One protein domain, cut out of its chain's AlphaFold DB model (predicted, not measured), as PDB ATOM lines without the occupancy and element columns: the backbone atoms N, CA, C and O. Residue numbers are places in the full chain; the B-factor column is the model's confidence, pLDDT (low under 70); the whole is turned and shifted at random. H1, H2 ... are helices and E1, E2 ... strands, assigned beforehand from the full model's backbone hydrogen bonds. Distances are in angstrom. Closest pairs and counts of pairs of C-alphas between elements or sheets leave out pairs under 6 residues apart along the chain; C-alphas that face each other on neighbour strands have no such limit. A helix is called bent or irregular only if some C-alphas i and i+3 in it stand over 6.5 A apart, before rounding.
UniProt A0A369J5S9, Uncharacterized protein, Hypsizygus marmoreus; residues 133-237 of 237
ATOM      1  N   LYS A 133     -16.784  69.709  11.697       72.31
ATOM      2  CA  LYS A 133     -16.030  70.957  11.841       72.31
ATOM      3  C   LYS A 133     -15.783  71.324  13.314       72.31
ATOM      4  O   LYS A 133     -14.680  71.765  13.635       72.31
ATOM      5  N   ASP A 134     -16.726  71.038  14.213       74.88
ATOM      6  CA  ASP A 134     -16.596  71.350  15.644       74.88
ATOM      7  C   ASP A 134     -15.539  70.496  16.351       74.88
ATOM      8  O   ASP A 134     -14.907  70.948  17.301       74.88
ATOM      9  N   SER A 135     -15.243  69.307  15.817       79.25
ATOM     10  CA  SER A 135     -14.233  68.394  16.368       79.25
ATOM     11  C   SER A 135     -12.795  68.913  16.233       79.25
ATOM     12  O   SER A 135     -11.872  68.269  16.715       79.25
ATOM     13  N   THR A 136     -12.566  70.037  15.555       90.25
ATOM     14  CA  THR A 136     -11.218  70.613  15.384       90.25
ATOM     15  C   THR A 136     -10.995  71.869  16.213       90.25
ATOM     16  O   THR A 136      -9.861  72.340  16.285       90.25
ATOM     17  N   LYS A 137     -12.045  72.407  16.843       92.81
ATOM     18  CA  LYS A 137     -11.963  73.641  17.634       92.81
ATOM     19  C   LYS A 137     -11.025  73.476  18.828       92.81
ATOM     20  O   LYS A 137     -10.185  74.332  19.063       92.81
ATOM     21  N   ASP A 138     -11.091  72.331  19.501       94.12
ATOM     22  CA  ASP A 138     -10.254  72.015  20.661       94.12
ATOM     23  C   ASP A 138      -8.756  71.912  20.310       94.12
ATOM     24  O   ASP A 138      -7.895  72.389  21.047       94.12
ATOM     25  N   LEU A 139      -8.432  71.342  19.145       94.81
ATOM     26  CA  LEU A 139      -7.065  71.279  18.616       94.81
ATOM     27  C   LEU A 139      -6.474  72.676  18.409       94.81
ATOM     28  O   LEU A 139      -5.307  72.900  18.737       94.81
ATOM     29  N   LEU A 140      -7.280  73.604  17.888       96.12
ATOM     30  CA  LEU A 140      -6.860  74.973  17.587       96.12
ATOM     31  C   LEU A 140      -6.597  75.823  18.845       96.12
ATOM     32  O   LEU A 140      -5.957  76.867  18.753       96.12
ATOM     33  N   LEU A 141      -7.021  75.374  20.033       96.38
ATOM     34  CA  LEU A 141      -6.720  76.061  21.297       96.38
ATOM     35  C   LEU A 141      -5.253  75.886  21.727       96.38
ATOM     36  O   LEU A 141      -4.668  76.756  22.384       96.38
ATOM     37  N   ILE A 142      -4.644  74.748  21.385       97.69
ATOM     38  CA  ILE A 142      -3.265  74.405  21.774       97.69
ATOM     39  C   ILE A 142      -2.308  74.447  20.587       97.69
ATOM     40  O   ILE A 142      -1.118  74.736  20.759       97.69
ATOM     41  N   MET A 143      -2.809  74.184  19.385       97.44
ATOM     42  CA  MET A 143      -2.025  74.202  18.159       97.44
ATOM     43  C   MET A 143      -2.497  75.316  17.237       97.44
ATOM     44  O   MET A 143      -3.674  75.643  17.197       97.44
ATOM     45  N   THR A 144      -1.583  75.886  16.463       97.44
ATOM     46  CA  THR A 144      -1.947  76.889  15.461       97.44
ATOM     47  C   THR A 144      -2.722  76.262  14.306       97.44
ATOM     48  O   THR A 144      -2.779  75.031  14.144       97.44
ATOM     49  N   ASP A 145      -3.246  77.119  13.427       96.88
ATOM     50  CA  ASP A 145      -3.748  76.620  12.162       96.88
ATOM     51  C   ASP A 145      -2.630  76.005  11.290       96.88
ATOM     52  O   ASP A 145      -1.436  76.097  11.618       96.88
ATOM     53  N   ILE A 146      -3.017  75.306  10.221       96.62
ATOM     54  CA  ILE A 146      -2.078  74.694   9.290       96.62
ATOM     55  C   ILE A 146      -1.340  75.799   8.543       96.62
ATOM     56  O   ILE A 146      -1.920  76.513   7.733       96.62
ATOM     57  N   VAL A 147      -0.034  75.869   8.754       97.88
ATOM     58  CA  VAL A 147       0.865  76.807   8.090       97.88
ATOM     59  C   VAL A 147       1.900  76.054   7.258       97.88
ATOM     60  O   VAL A 147       2.236  74.898   7.535       97.88
ATOM     61  N   GLN A 148       2.416  76.706   6.219       98.12
ATOM     62  CA  GLN A 148       3.534  76.203   5.428       98.12
ATOM     63  C   GLN A 148       4.806  76.940   5.848       98.12
ATOM     64  O   GLN A 148       4.869  78.164   5.791       98.12
ATOM     65  N   VAL A 149       5.818  76.196   6.286       97.81
ATOM     66  CA  VAL A 149       7.088  76.749   6.772       97.81
ATOM     67  C   VAL A 149       8.216  76.253   5.881       97.81
ATOM     68  O   VAL A 149       8.275  75.066   5.555       97.81
ATOM     69  N   LYS A 150       9.122  77.147   5.484       97.44
ATOM     70  CA  LYS A 150      10.346  76.796   4.755       97.44
ATOM     71  C   LYS A 150      11.475  76.572   5.757       97.44
ATOM     72  O   LYS A 150      11.850  77.485   6.483       97.44
ATOM     73  N   PHE A 151      12.019  75.361   5.801       96.12
ATOM     74  CA  PHE A 151      13.197  75.045   6.598       96.12
ATOM     75  C   PHE A 151      14.430  74.972   5.706       96.12
ATOM     76  O   PHE A 151      14.442  74.215   4.733       96.12
ATOM     77  N   LYS A 152      15.480  75.697   6.088       95.56
ATOM     78  CA  LYS A 152      16.812  75.574   5.497       95.56
ATOM     79  C   LYS A 152      17.423  74.227   5.912       95.56
ATOM     80  O   LYS A 152      17.442  73.905   7.102       95.56
ATOM     81  N   VAL A 153      17.824  73.404   4.945       95.69
ATOM     82  CA  VAL A 153      18.445  72.081   5.185       95.69
ATOM     83  C   VAL A 153      19.936  72.105   4.850       95.69
ATOM     84  O   VAL A 153      20.712  71.439   5.530       95.69
ATOM     85  N   GLY A 154      20.330  72.903   3.853       94.88
ATOM     86  CA  GLY A 154      21.716  73.131   3.438       94.88
ATOM     87  C   GLY A 154      21.992  74.617   3.203       94.88
ATOM     88  O   GLY A 154      21.218  75.463   3.643       94.88
ATOM     89  N   ASN A 155      23.083  74.949   2.512       94.25
ATOM     90  CA  ASN A 155      23.478  76.347   2.298       94.25
ATOM     91  C   ASN A 155      22.458  77.130   1.456       94.25
ATOM     92  O   ASN A 155      22.144  78.260   1.830       94.25
ATOM     93  N   ASP A 156      21.849  76.481   0.456       95.88
ATOM     94  CA  ASP A 156      20.856  77.092  -0.443       95.88
ATOM     95  C   ASP A 156      19.562  76.265  -0.594       95.88
ATOM     96  O   ASP A 156      18.596  76.713  -1.212       95.88
ATOM     97  N   ASP A 157      19.497  75.080   0.026       97.19
ATOM     98  CA  ASP A 157      18.338  74.191  -0.079       97.19
ATOM     99  C   ASP A 157      17.286  74.484   0.996       97.19
ATOM    100  O   ASP A 157      17.533  74.367   2.208       97.19
ATOM    101  N   TYR A 158      16.067  74.777   0.538       97.19
ATOM    102  CA  TYR A 158      14.894  74.978   1.381       97.19
ATOM    103  C   TYR A 158      13.864  73.876   1.154       97.19
ATOM    104  O   TYR A 158      13.482  73.563   0.030       97.19
ATOM    105  N   THR A 159      13.340  73.334   2.250       97.19
ATOM    106  CA  THR A 159      12.212  72.399   2.225       97.19
ATOM    107  C   THR A 159      10.977  73.086   2.782       97.19
ATOM    108  O   THR A 159      10.962  73.521   3.933       97.19
ATOM    109  N   SER A 160       9.931  73.217   1.966       97.81
ATOM    110  CA  SER A 160       8.642  73.720   2.437       97.81
ATOM    111  C   SER A 160       7.825  72.572   3.009       97.81
ATOM    112  O   SER A 160       7.554  71.597   2.308       97.81
ATOM    113  N   ILE A 161       7.412  72.693   4.262       97.50
ATOM    114  CA  ILE A 161       6.654  71.665   4.960       97.50
ATOM    115  C   ILE A 161       5.368  72.291   5.496       97.50
ATOM    116  O   ILE A 161       5.396  73.353   6.117       97.50
ATOM    117  N   LYS A 162       4.237  71.630   5.251       98.19
ATOM    118  CA  LYS A 162       2.919  72.024   5.759       98.19
ATOM    119  C   LYS A 162       2.641  71.311   7.087       98.19
ATOM    120  O   LYS A 162       2.892  70.113   7.199       98.19
ATOM    121  N   GLY A 163       2.149  72.036   8.087       97.56
ATOM    122  CA  GLY A 163       1.947  71.502   9.435       97.56
ATOM    123  C   GLY A 163       1.392  72.530  10.417       97.56
ATOM    124  O   GLY A 163       1.011  73.626  10.024       97.56
ATOM    125  N   ARG A 164       1.329  72.178  11.700       98.00
ATOM    126  CA  ARG A 164       0.824  73.027  12.790       98.00
ATOM    127  C   ARG A 164       1.908  73.245  13.837       98.00
ATOM    128  O   ARG A 164       2.694  72.340  14.117       98.00
ATOM    129  N   TRP A 165       1.933  74.415  14.462       98.25
ATOM    130  CA  TRP A 165       2.793  74.665  15.617       98.25
ATOM    131  C   TRP A 165       2.080  74.275  16.903       98.25
ATOM    132  O   TRP A 165       0.936  74.666  17.108       98.25
ATOM    133  N   CYS A 166       2.762  73.567  17.798       98.25
ATOM    134  CA  CYS A 166       2.326  73.487  19.189       98.25
ATOM    135  C   CYS A 166       2.709  74.790  19.905       98.25
ATOM    136  O   CYS A 166       3.900  75.094  20.023       98.25
ATOM    137  N   ILE A 167       1.721  75.559  20.371       97.94
ATOM    138  CA  ILE A 167       1.945  76.871  21.000       97.94
ATOM    139  C   ILE A 167       2.800  76.732  22.279       97.94
ATOM    140  O   ILE A 167       3.821  77.417  22.368       97.94
ATOM    141  N   PRO A 168       2.494  75.809  23.221       97.88
ATOM    142  CA  PRO A 168       3.344  75.569  24.391       97.88
ATOM    143  C   PRO A 168       4.800  75.223  24.055       97.88
ATOM    144  O   PRO A 168       5.720  75.794  24.638       97.88
ATOM    145  N   CYS A 169       5.037  74.318  23.096       98.00
ATOM    146  CA  CYS A 169       6.400  73.932  22.715       98.00
ATOM    147  C   CYS A 169       7.155  75.051  22.000       98.00
ATOM    148  O   CYS A 169       8.366  75.163  22.165       98.00
ATOM    149  N   LYS A 170       6.459  75.847  21.182       97.62
ATOM    150  CA  LYS A 170       7.061  76.957  20.438       97.62
ATOM    151  C   LYS A 170       7.502  78.082  21.378       97.62
ATOM    152  O   LYS A 170       8.564  78.653  21.154       97.62
ATOM    153  N   ASN A 171       6.708  78.372  22.408       97.69
ATOM    154  CA  ASN A 171       6.968  79.469  23.344       97.69
ATOM    155  C   ASN A 171       7.960  79.091  24.456       97.69
ATOM    156  O   ASN A 171       8.514  79.969  25.109       97.69
ATOM    157  N   ASN A 172       8.214  77.798  24.678       97.69
ATOM    158  CA  ASN A 172       9.189  77.354  25.666       97.69
ATOM    159  C   ASN A 172      10.620  77.429  25.099       97.69
ATOM    160  O   ASN A 172      11.064  76.549  24.357       97.69
ATOM    161  N   THR A 173      11.359  78.469  25.489       97.75
ATOM    162  CA  THR A 173      12.740  78.723  25.041       97.75
ATOM    163  C   THR A 173      13.692  77.585  25.396       97.75
ATOM    164  O   THR A 173      14.499  77.194  24.556       97.75
ATOM    165  N   THR A 174      13.554  76.973  26.577       97.88
ATOM    166  CA  THR A 174      14.399  75.838  26.998       97.88
ATOM    167  C   THR A 174      14.180  74.607  26.115       97.88
ATOM    168  O   THR A 174      15.129  73.925  25.721       97.88
ATOM    169  N   PHE A 175      12.927  74.350  25.726       97.38
ATOM    170  CA  PHE A 175      12.581  73.268  24.811       97.38
ATOM    171  C   PHE A 175      13.134  73.531  23.407       97.38
ATOM    172  O   PHE A 175      13.715  72.634  22.790       97.38
ATOM    173  N   VAL A 176      12.985  74.762  22.915       97.62
ATOM    174  CA  VAL A 176      13.498  75.174  21.604       97.62
ATOM    175  C   VAL A 176      15.025  75.140  21.566       97.62
ATOM    176  O   VAL A 176      15.571  74.670  20.573       97.62
ATOM    177  N   ALA A 177      15.715  75.547  22.631       97.94
ATOM    178  CA  ALA A 177      17.170  75.455  22.722       97.94
ATOM    179  C   ALA A 177      17.646  73.993  22.680       97.94
ATOM    180  O   ALA A 177      18.575  73.654  21.951       97.94
ATOM    181  N   LYS A 178      16.962  73.092  23.400       98.06
ATOM    182  CA  LYS A 178      17.350  71.675  23.494       98.06
ATOM    183  C   LYS A 178      17.020  70.849  22.248       98.06
ATOM    184  O   LYS A 178      17.754  69.924  21.905       98.06
ATOM    185  N   HIS A 179      15.880  71.108  21.613       97.06
ATOM    186  CA  HIS A 179      15.345  70.256  20.541       97.06
ATOM    187  C   HIS A 179      15.206  70.964  19.189       97.06
ATOM    188  O   HIS A 179      14.995  70.298  18.172       97.06
ATOM    189  N   GLY A 180      15.318  72.289  19.162       96.94
ATOM    190  CA  GLY A 180      15.080  73.116  17.988       96.94
ATOM    191  C   GLY A 180      13.596  73.358  17.705       96.94
ATOM    192  O   GLY A 180      12.713  72.574  18.065       96.94
ATOM    193  N   LYS A 181      13.311  74.433  16.958       96.31
ATOM    194  CA  LYS A 181      11.941  74.802  16.547       96.31
ATOM    195  C   LYS A 181      11.268  73.705  15.715       96.31
ATOM    196  O   LYS A 181      10.073  73.477  15.857       96.31
ATOM    197  N   ARG A 182      12.021  72.954  14.901       95.81
ATOM    198  CA  ARG A 182      11.465  71.874  14.062       95.81
ATOM    199  C   ARG A 182      10.701  70.822  14.882       95.81
ATOM    200  O   ARG A 182       9.727  70.277  14.385       95.81
ATOM    201  N   LYS A 183      11.092  70.573  16.138       96.31
ATOM    202  CA  LYS A 183      10.450  69.582  17.020       96.31
ATOM    203  C   LYS A 183       9.118  70.064  17.618       96.31
ATOM    204  O   LYS A 183       8.345  69.237  18.086       96.31
ATOM    205  N   ALA A 184       8.854  71.372  17.586       97.62
ATOM    206  CA  ALA A 184       7.573  71.979  17.961       97.62
ATOM    207  C   ALA A 184       6.587  72.081  16.776       97.62
ATOM    208  O   ALA A 184       5.435  72.481  16.968       97.62
ATOM    209  N   PHE A 185       7.035  71.745  15.560       98.00
ATOM    210  CA  PHE A 185       6.237  71.773  14.340       98.00
ATOM    211  C   PHE A 185       5.774  70.364  13.958       98.00
ATOM    212  O   PHE A 185       6.585  69.459  13.764       98.00
ATOM    213  N   PHE A 186       4.463  70.182  13.824       97.38
ATOM    214  CA  PHE A 186       3.828  68.890  13.583       97.38
ATOM    215  C   PHE A 186       3.267  68.820  12.170       97.38
ATOM    216  O   PHE A 186       2.389  69.590  11.795       97.38
ATOM    217  N   THR A 187       3.754  67.862  11.392       97.19
ATOM    218  CA  THR A 187       3.352  67.638   9.993       97.19
ATOM    219  C   THR A 187       2.270  66.570   9.842       97.19
ATOM    220  O   THR A 187       1.772  66.336   8.745       97.19
ATOM    221  N   GLY A 188       1.933  65.882  10.935       94.38
ATOM    222  CA  GLY A 188       0.974  64.787  10.931       94.38
ATOM    223  C   GLY A 188      -0.482  65.247  11.016       94.38
ATOM    224  O   GLY A 188      -0.790  66.417  11.233       94.38
ATOM    225  N   GLY A 189      -1.397  64.290  10.856       94.94
ATOM    226  CA  GLY A 189      -2.836  64.532  10.970       94.94
ATOM    227  C   GLY A 189      -3.306  64.777  12.409       94.94
ATOM    228  O   GLY A 189      -2.530  64.717  13.370       94.94
ATOM    229  N   ASN A 190      -4.615  64.982  12.566       93.94
ATOM    230  CA  ASN A 190      -5.244  65.313  13.850       93.94
ATOM    231  C   ASN A 190      -4.957  64.283  14.953       93.94
ATOM    232  O   ASN A 190      -4.796  64.665  16.106       93.94
ATOM    233  N   SER A 191      -4.841  62.994  14.627       93.25
ATOM    234  CA  SER A 191      -4.505  61.949  15.606       93.25
ATOM    235  C   SER A 191      -3.124  62.157  16.233       93.25
ATOM    236  O   SER A 191      -2.994  62.137  17.454       93.25
ATOM    237  N   SER A 192      -2.102  62.427  15.415       95.75
ATOM    238  CA  SER A 192      -0.739  62.694  15.897       95.75
ATOM    239  C   SER A 192      -0.663  63.975  16.733       95.75
ATOM    240  O   SER A 192      -0.002  64.007  17.769       95.75
ATOM    241  N   CYS A 193      -1.416  65.003  16.331       96.12
ATOM    242  CA  CYS A 193      -1.559  66.249  17.074       96.12
ATOM    243  C   CYS A 193      -2.187  66.000  18.454       96.12
ATOM    244  O   CYS A 193      -1.650  66.434  19.470       96.12
ATOM    245  N   ARG A 194      -3.272  65.217  18.513       95.06
ATOM    246  CA  ARG A 194      -3.942  64.836  19.769       95.06
ATOM    247  C   ARG A 194      -3.043  64.016  20.686       95.06
ATOM    248  O   ARG A 194      -3.021  64.252  21.889       95.06
ATOM    249  N   GLN A 195      -2.261  63.098  20.126       96.00
ATOM    250  CA  GLN A 195      -1.292  62.329  20.901       96.00
ATOM    251  C   GLN A 195      -0.227  63.235  21.533       96.00
ATOM    252  O   GLN A 195       0.166  63.000  22.673       96.00
ATOM    253  N   HIS A 196       0.212  64.279  20.826       96.94
ATOM    254  CA  HIS A 196       1.129  65.267  21.384       96.94
ATOM    255  C   HIS A 196       0.470  66.139  22.464       96.94
ATOM    256  O   HIS A 196       1.081  66.354  23.508       96.94
ATOM    257  N   ILE A 197      -0.784  66.567  22.269       96.94
ATOM    258  CA  ILE A 197      -1.541  67.368  23.249       96.94
ATOM    259  C   ILE A 197      -1.645  66.675  24.614       96.94
ATOM    260  O   ILE A 197      -1.643  67.363  25.628       96.94
ATOM    261  N   ARG A 198      -1.625  65.335  24.677       96.69
ATOM    262  CA  ARG A 198      -1.578  64.595  25.955       96.69
ATOM    263  C   ARG A 198      -0.394  64.993  26.846       96.69
ATOM    264  O   ARG A 198      -0.510  64.925  28.061       96.69
ATOM    265  N   GLN A 199       0.728  65.430  26.265       96.44
ATOM    266  CA  GLN A 199       1.897  65.929  27.011       96.44
ATOM    267  C   GLN A 199       1.659  67.317  27.626       96.44
ATOM    268  O   GLN A 199       2.414  67.754  28.488       96.44
ATOM    269  N   HIS A 200       0.618  68.012  27.172       97.19
ATOM    270  CA  HIS A 200       0.193  69.336  27.615       97.19
ATOM    271  C   HIS A 200      -1.251  69.306  28.133       97.19
ATOM    272  O   HIS A 200      -1.966  70.302  28.004       97.19
ATOM    273  N   TYR A 201      -1.690  68.167  28.682       97.50
ATOM    274  CA  TYR A 201      -3.090  67.957  29.040       97.50
ATOM    275  C   TYR A 201      -3.611  69.016  30.020       97.50
ATOM    276  O   TYR A 201      -4.694  69.546  29.804       97.50
ATOM    277  N   ASP A 202      -2.817  69.424  31.010       97.81
ATOM    278  CA  ASP A 202      -3.241  70.433  31.991       97.81
ATOM    279  C   ASP A 202      -3.554  71.790  31.347       97.81
ATOM    280  O   ASP A 202      -4.514  72.466  31.719       97.81
ATOM    281  N   LEU A 203      -2.758  72.194  30.352       97.81
ATOM    282  CA  LEU A 203      -2.991  73.428  29.599       97.81
ATOM    283  C   LEU A 203      -4.184  73.281  28.655       97.81
ATOM    284  O   LEU A 203      -4.967  74.216  28.509       97.81
ATOM    285  N   TYR A 204      -4.321  72.116  28.021       97.81
ATOM    286  CA  TYR A 204      -5.458  71.796  27.162       97.81
ATOM    287  C   TYR A 204      -6.775  71.853  27.936       97.81
ATOM    288  O   TYR A 204      -7.685  72.562  27.518       97.81
ATOM    289  N   LYS A 205      -6.841  71.196  29.098       97.56
ATOM    290  CA  LYS A 205      -8.007  71.169  29.982       97.56
ATOM    291  C   LYS A 205      -8.459  72.575  30.376       97.56
ATOM    292  O   LYS A 205      -9.626  72.911  30.205       97.56
ATOM    293  N   LYS A 206      -7.520  73.423  30.821       98.12
ATOM    294  CA  LYS A 206      -7.802  74.828  31.166       98.12
ATOM    295  C   LYS A 206      -8.394  75.590  29.983       98.12
ATOM    296  O   LYS A 206      -9.487  76.126  30.093       98.12
ATOM    297  N   LYS A 207      -7.738  75.546  28.818       97.62
ATOM    298  CA  LYS A 207      -8.224  76.262  27.630       97.62
ATOM    299  C   LYS A 207      -9.571  75.754  27.116       97.62
ATOM    300  O   LYS A 207     -10.363  76.558  26.639       97.62
ATOM    301  N   CYS A 208      -9.826  74.448  27.175       96.88
ATOM    302  CA  CYS A 208     -11.123  73.884  26.795       96.88
ATOM    303  C   CYS A 208     -12.232  74.362  27.735       96.88
ATOM    304  O   CYS A 208     -13.291  74.756  27.252       96.88
ATOM    305  N   SER A 209     -11.963  74.395  29.045       97.12
ATOM    306  CA  SER A 209     -12.882  74.955  30.040       97.12
ATOM    307  C   SER A 209     -13.153  76.441  29.783       97.12
ATOM    308  O   SER A 209     -14.311  76.844  29.734       97.12
ATOM    309  N   ASP A 210     -12.107  77.240  29.550       97.94
ATOM    310  CA  ASP A 210     -12.224  78.685  29.301       97.94
ATOM    311  C   ASP A 210     -13.005  78.990  28.011       97.94
ATOM    312  O   ASP A 210     -13.786  79.937  27.951       97.94
ATOM    313  N   ALA A 211     -12.821  78.171  26.971       96.50
ATOM    314  CA  ALA A 211     -13.509  78.314  25.688       96.50
ATOM    315  C   ALA A 211     -14.891  77.631  25.648       96.50
ATOM    316  O   ALA A 211     -15.547  77.663  24.605       96.50
ATOM    317  N   ASN A 212     -15.314  76.986  26.742       95.88
ATOM    318  CA  ASN A 212     -16.519  76.155  26.821       95.88
ATOM    319  C   ASN A 212     -16.618  75.122  25.677       95.88
ATOM    320  O   ASN A 212     -17.684  74.878  25.103       95.88
ATOM    321  N   VAL A 213     -15.475  74.541  25.300       94.25
ATOM    322  CA  VAL A 213     -15.384  73.509  24.263       94.25
ATOM    323  C   VAL A 213     -15.342  72.145  24.950       94.25
ATOM    324  O   VAL A 213     -14.496  71.941  25.822       94.25
ATOM    325  N   PRO A 214     -16.202  71.183  24.559       93.25
ATOM    326  CA  PRO A 214     -16.181  69.856  25.156       93.25
ATOM    327  C   PRO A 214     -14.828  69.180  24.914       93.25
ATOM    328  O   PRO A 214     -14.353  69.091  23.777       93.25
ATOM    329  N   GLU A 215     -14.214  68.693  25.992       93.88
ATOM    330  CA  GLU A 215     -12.951  67.964  25.922       93.88
ATOM    331  C   GLU A 215     -13.099  66.709  25.058       93.88
ATOM    332  O   GLU A 215     -14.043  65.924  25.185       93.88
ATOM    333  N   ASN A 216     -12.133  66.486  24.170       92.75
ATOM    334  CA  ASN A 216     -12.142  65.311  23.317       92.75
ATOM    335  C   ASN A 216     -11.434  64.141  24.010       92.75
ATOM    336  O   ASN A 216     -10.238  64.225  24.286       92.75
ATOM    337  N   HIS A 217     -12.133  63.014  24.189       91.56
ATOM    338  CA  HIS A 217     -11.602  61.801  24.827       91.56
ATOM    339  C   HIS A 217     -10.251  61.320  24.270       91.56
ATOM    340  O   HIS A 217      -9.409  60.826  25.016       91.56
ATOM    341  N   TRP A 218      -9.973  61.516  22.975       92.19
ATOM    342  CA  TRP A 218      -8.688  61.123  22.383       92.19
ATOM    343  C   TRP A 218      -7.492  61.932  22.910       92.19
ATOM    344  O   TRP A 218      -6.356  61.449  22.844       92.19
ATOM    345  N   ALA A 219      -7.720  63.154  23.397       95.50
ATOM    346  CA  ALA A 219      -6.691  64.024  23.967       95.50
ATOM    347  C   ALA A 219      -6.465  63.781  25.471       95.50
ATOM    348  O   ALA A 219      -5.501  64.306  26.023       95.50
ATOM    349  N   ILE A 220      -7.302  62.960  26.113       95.12
ATOM    350  CA  ILE A 220      -7.227  62.683  27.548       95.12
ATOM    351  C   ILE A 220      -6.183  61.581  27.805       95.12
ATOM    352  O   ILE A 220      -6.193  60.546  27.125       95.12
ATOM    353  N   PRO A 221      -5.233  61.782  28.739       96.38
ATOM    354  CA  PRO A 221      -4.334  60.730  29.197       96.38
ATOM    355  C   PRO A 221      -5.107  59.499  29.679       96.38
ATOM    356  O   PRO A 221      -6.108  59.610  30.376       96.38
ATOM    357  N   GLN A 222      -4.620  58.308  29.332       95.00
ATOM    358  CA  GLN A 222      -5.345  57.055  29.577       95.00
ATOM    359  C   GLN A 222      -5.603  56.774  31.066       95.00
ATOM    360  O   GLN A 222      -6.600  56.141  31.392       95.00
ATOM    361  N   GLN A 223      -4.720  57.243  31.954       95.31
ATOM    362  CA  GLN A 223      -4.886  57.127  33.408       95.31
ATOM    363  C   GLN A 223      -6.137  57.882  33.872       95.31
ATOM    364  O   GLN A 223      -7.041  57.277  34.433       95.31
ATOM    365  N   LEU A 224      -6.242  59.160  33.498       94.94
ATOM    366  CA  LEU A 224      -7.390  60.009  33.823       94.94
ATOM    367  C   LEU A 224      -8.679  59.524  33.154       94.94
ATOM    368  O   LEU A 224      -9.757  59.625  33.727       94.94
ATOM    369  N   TRP A 225      -8.580  58.983  31.935       94.44
ATOM    370  CA  TRP A 225      -9.737  58.411  31.251       94.44
ATOM    371  C   TRP A 225     -10.331  57.226  32.020       94.44
ATOM    372  O   TRP A 225     -11.544  57.157  32.188       94.44
ATOM    373  N   ARG A 226      -9.476  56.326  32.518       95.62
ATOM    374  CA  ARG A 226      -9.909  55.161  33.298       95.62
ATOM    375  C   ARG A 226     -10.602  55.578  34.596       95.62
ATOM    376  O   ARG A 226     -11.676  55.068  34.883       95.62
ATOM    377  N   GLU A 227     -10.026  56.532  35.325       95.50
ATOM    378  CA  GLU A 227     -10.613  57.070  36.560       95.50
ATOM    379  C   GLU A 227     -12.007  57.669  36.306       95.50
ATOM    380  O   GLU A 227     -12.963  57.351  37.008       95.50
ATOM    381  N   MET A 228     -12.169  58.451  35.231       92.25
ATOM    382  CA  MET A 228     -13.479  59.000  34.865       92.25
ATOM    383  C   MET A 228     -14.505  57.919  34.491       92.25
ATOM    384  O   MET A 228     -15.685  58.065  34.809       92.25
ATOM    385  N   GLU A 229     -14.095  56.848  33.805       94.00
ATOM    386  CA  GLU A 229     -14.992  55.729  33.485       94.00
ATOM    387  C   GLU A 229     -15.435  54.974  34.745       94.00
ATOM    388  O   GLU A 229     -16.612  54.619  34.867       94.00
ATOM    389  N   GLU A 230     -14.520  54.763  35.692       94.75
ATOM    390  CA  GLU A 230     -14.806  54.131  36.979       94.75
ATOM    391  C   GLU A 230     -15.780  54.975  37.813       94.75
ATOM    392  O   GLU A 230     -16.772  54.437  38.308       94.75
ATOM    393  N   ASP A 231     -15.589  56.294  37.880       93.44
ATOM    394  CA  ASP A 231     -16.512  57.214  38.559       93.44
ATOM    395  C   ASP A 231     -17.915  57.191  37.940       93.44
ATOM    396  O   ASP A 231     -18.932  57.210  38.642       93.44
ATOM    397  N   VAL A 232     -17.997  57.136  36.607       93.62
ATOM    398  CA  VAL A 232     -19.276  57.013  35.894       93.62
ATOM    399  C   VAL A 232     -19.933  55.663  36.185       93.62
ATOM    400  O   VAL A 232     -21.157  55.602  36.316       93.62
ATOM    401  N   ALA A 233     -19.156  54.585  36.298       94.06
ATOM    402  CA  ALA A 233     -19.669  53.265  36.655       94.06
ATOM    403  C   ALA A 233     -20.143  53.203  38.116       94.06
ATOM    404  O   ALA A 233     -21.167  52.578  38.388       94.06
ATOM    405  N   GLN A 234     -19.446  53.869  39.043       93.50
ATOM    406  CA  GLN A 234     -19.841  53.957  40.451       93.50
ATOM    407  C   GLN A 234     -21.135  54.752  40.633       93.50
ATOM    408  O   GLN A 234     -22.016  54.302  41.351       93.50
ATOM    409  N   LYS A 235     -21.300  55.879  39.929       92.50
ATOM    410  CA  LYS A 235     -22.527  56.700  39.987       92.50
ATOM    411  C   LYS A 235     -23.772  56.021  39.410       92.50
ATOM    412  O   LYS A 235     -24.876  56.514  39.611       92.50
ATOM    413  N   LYS A 236     -23.595  54.958  38.621       91.12
ATOM    414  CA  LYS A 236     -24.695  54.179  38.032       91.12
ATOM    415  C   LYS A 236     -25.168  53.031  38.924       91.12
ATOM    416  O   LYS A 236     -26.187  52.429  38.593       91.12
ATOM    417  N   LYS A 237     -24.409  52.692  39.966       79.88
ATOM    418  CA  LYS A 237     -24.808  51.724  40.990       79.88
ATOM    419  C   LYS A 237     -25.631  52.426  42.059       79.88
ATOM    420  O   LYS A 237     -26.560  51.764  42.562       79.88
TER     421      LYS A 237
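This is residues 133 to 237 of the 237 residues of an uncharacterized protein of Hypsizygus marmoreus (UniProt A0A369J5S9). What does the model look like? It is a long, drawn-out shape: the antiparallel strand hairpin E1 and E2 reaches out at one end, and residues 226 to 237, of which 226 to 234 belong to H6, stick out at the other. Between these ends, H1 packs on both arms of the bent helix H5, and the short helices H2, H3 and H4 cluster by the base of the hairpin. What is it made of, and how large is it? The printed part has 105 residues, is mostly helix, and has six named helices and two named strands in the order H1, E1, E2, H2, H3, H4, H5, H6. It is loose, with a radius of gyration of the C-alphas of 16.8 A and spans of 67 by 31 by 22 A.

Where does the printed part begin? H1, residues 133 to 142, starts at C-alpha 133 (-16.030, 70.957, 11.841) and is 16.5 A long; it is only just irregular, with C-alphas 135 and 138 6.9 A apart. What follows? E1 is residues 147 to 152, 16.2 A, and E2 is residues 158 to 165, 18.7 A, which bends by 71 degrees at residue 162. H2 is residues 167 to 171, H3 173 to 179 and H4 181 to 184. How does it end? H5, residues 190 to 210, was assigned as one helix by its hydrogen bonds but is bent, with C-alphas 199 and 202 8.5 A apart; its arms are H5a, 190 to 199, 15.0 A, and H5b, 202 to 210, 12.5 A. H6, residues 222 to 234, 18.4 A, ends at C-alpha 234 (-19.841, 53.957, 40.451).

What does H1 touch? It touches H5b, closest C-alphas Ile 142 and Tyr 204, 6.4 A, at a steep tilt of 55 degrees, opposite ways. It also touches H5a, closest C-alphas Leu 139 and Arg 194, 7.3 A. How are the strands paired? In the hairpin, N 149 and O 161 are 2.9 A apart and N 151 and O 159 2.8 A. Where are the short helices? H2 and H4 only just touch, with 3 pairs of C-alphas within 8 A, the closest those of Cys 169 and Ala 184, 5.3 A; H2 and H3 touch only at the corner, and only just, with 3 such pairs, the closest Cys 169 and Phe 175, 6.6 A. What do the helix backbones show? O i to N i+4 pairs are within hydrogen-bond range throughout H2, H3, H5b and H6, in 5 of 6 in H5a and in 2 of 6 in H1, where 6 of 7 O i to N i+3 pairs are; H4 is too short for such a pair.

How far does it reach? The two C-alphas farthest apart, those of Asp 156 and Lys 237, are 66.7 A apart; without residues 226 to 237, which stand free, the body spans 47 by 30 by 22 A. Are there cuts, long links or weak places? The printed part has no cut, the link from H5 to H6 is long with 11 residues, and no printed residue is under 70 in pLDDT.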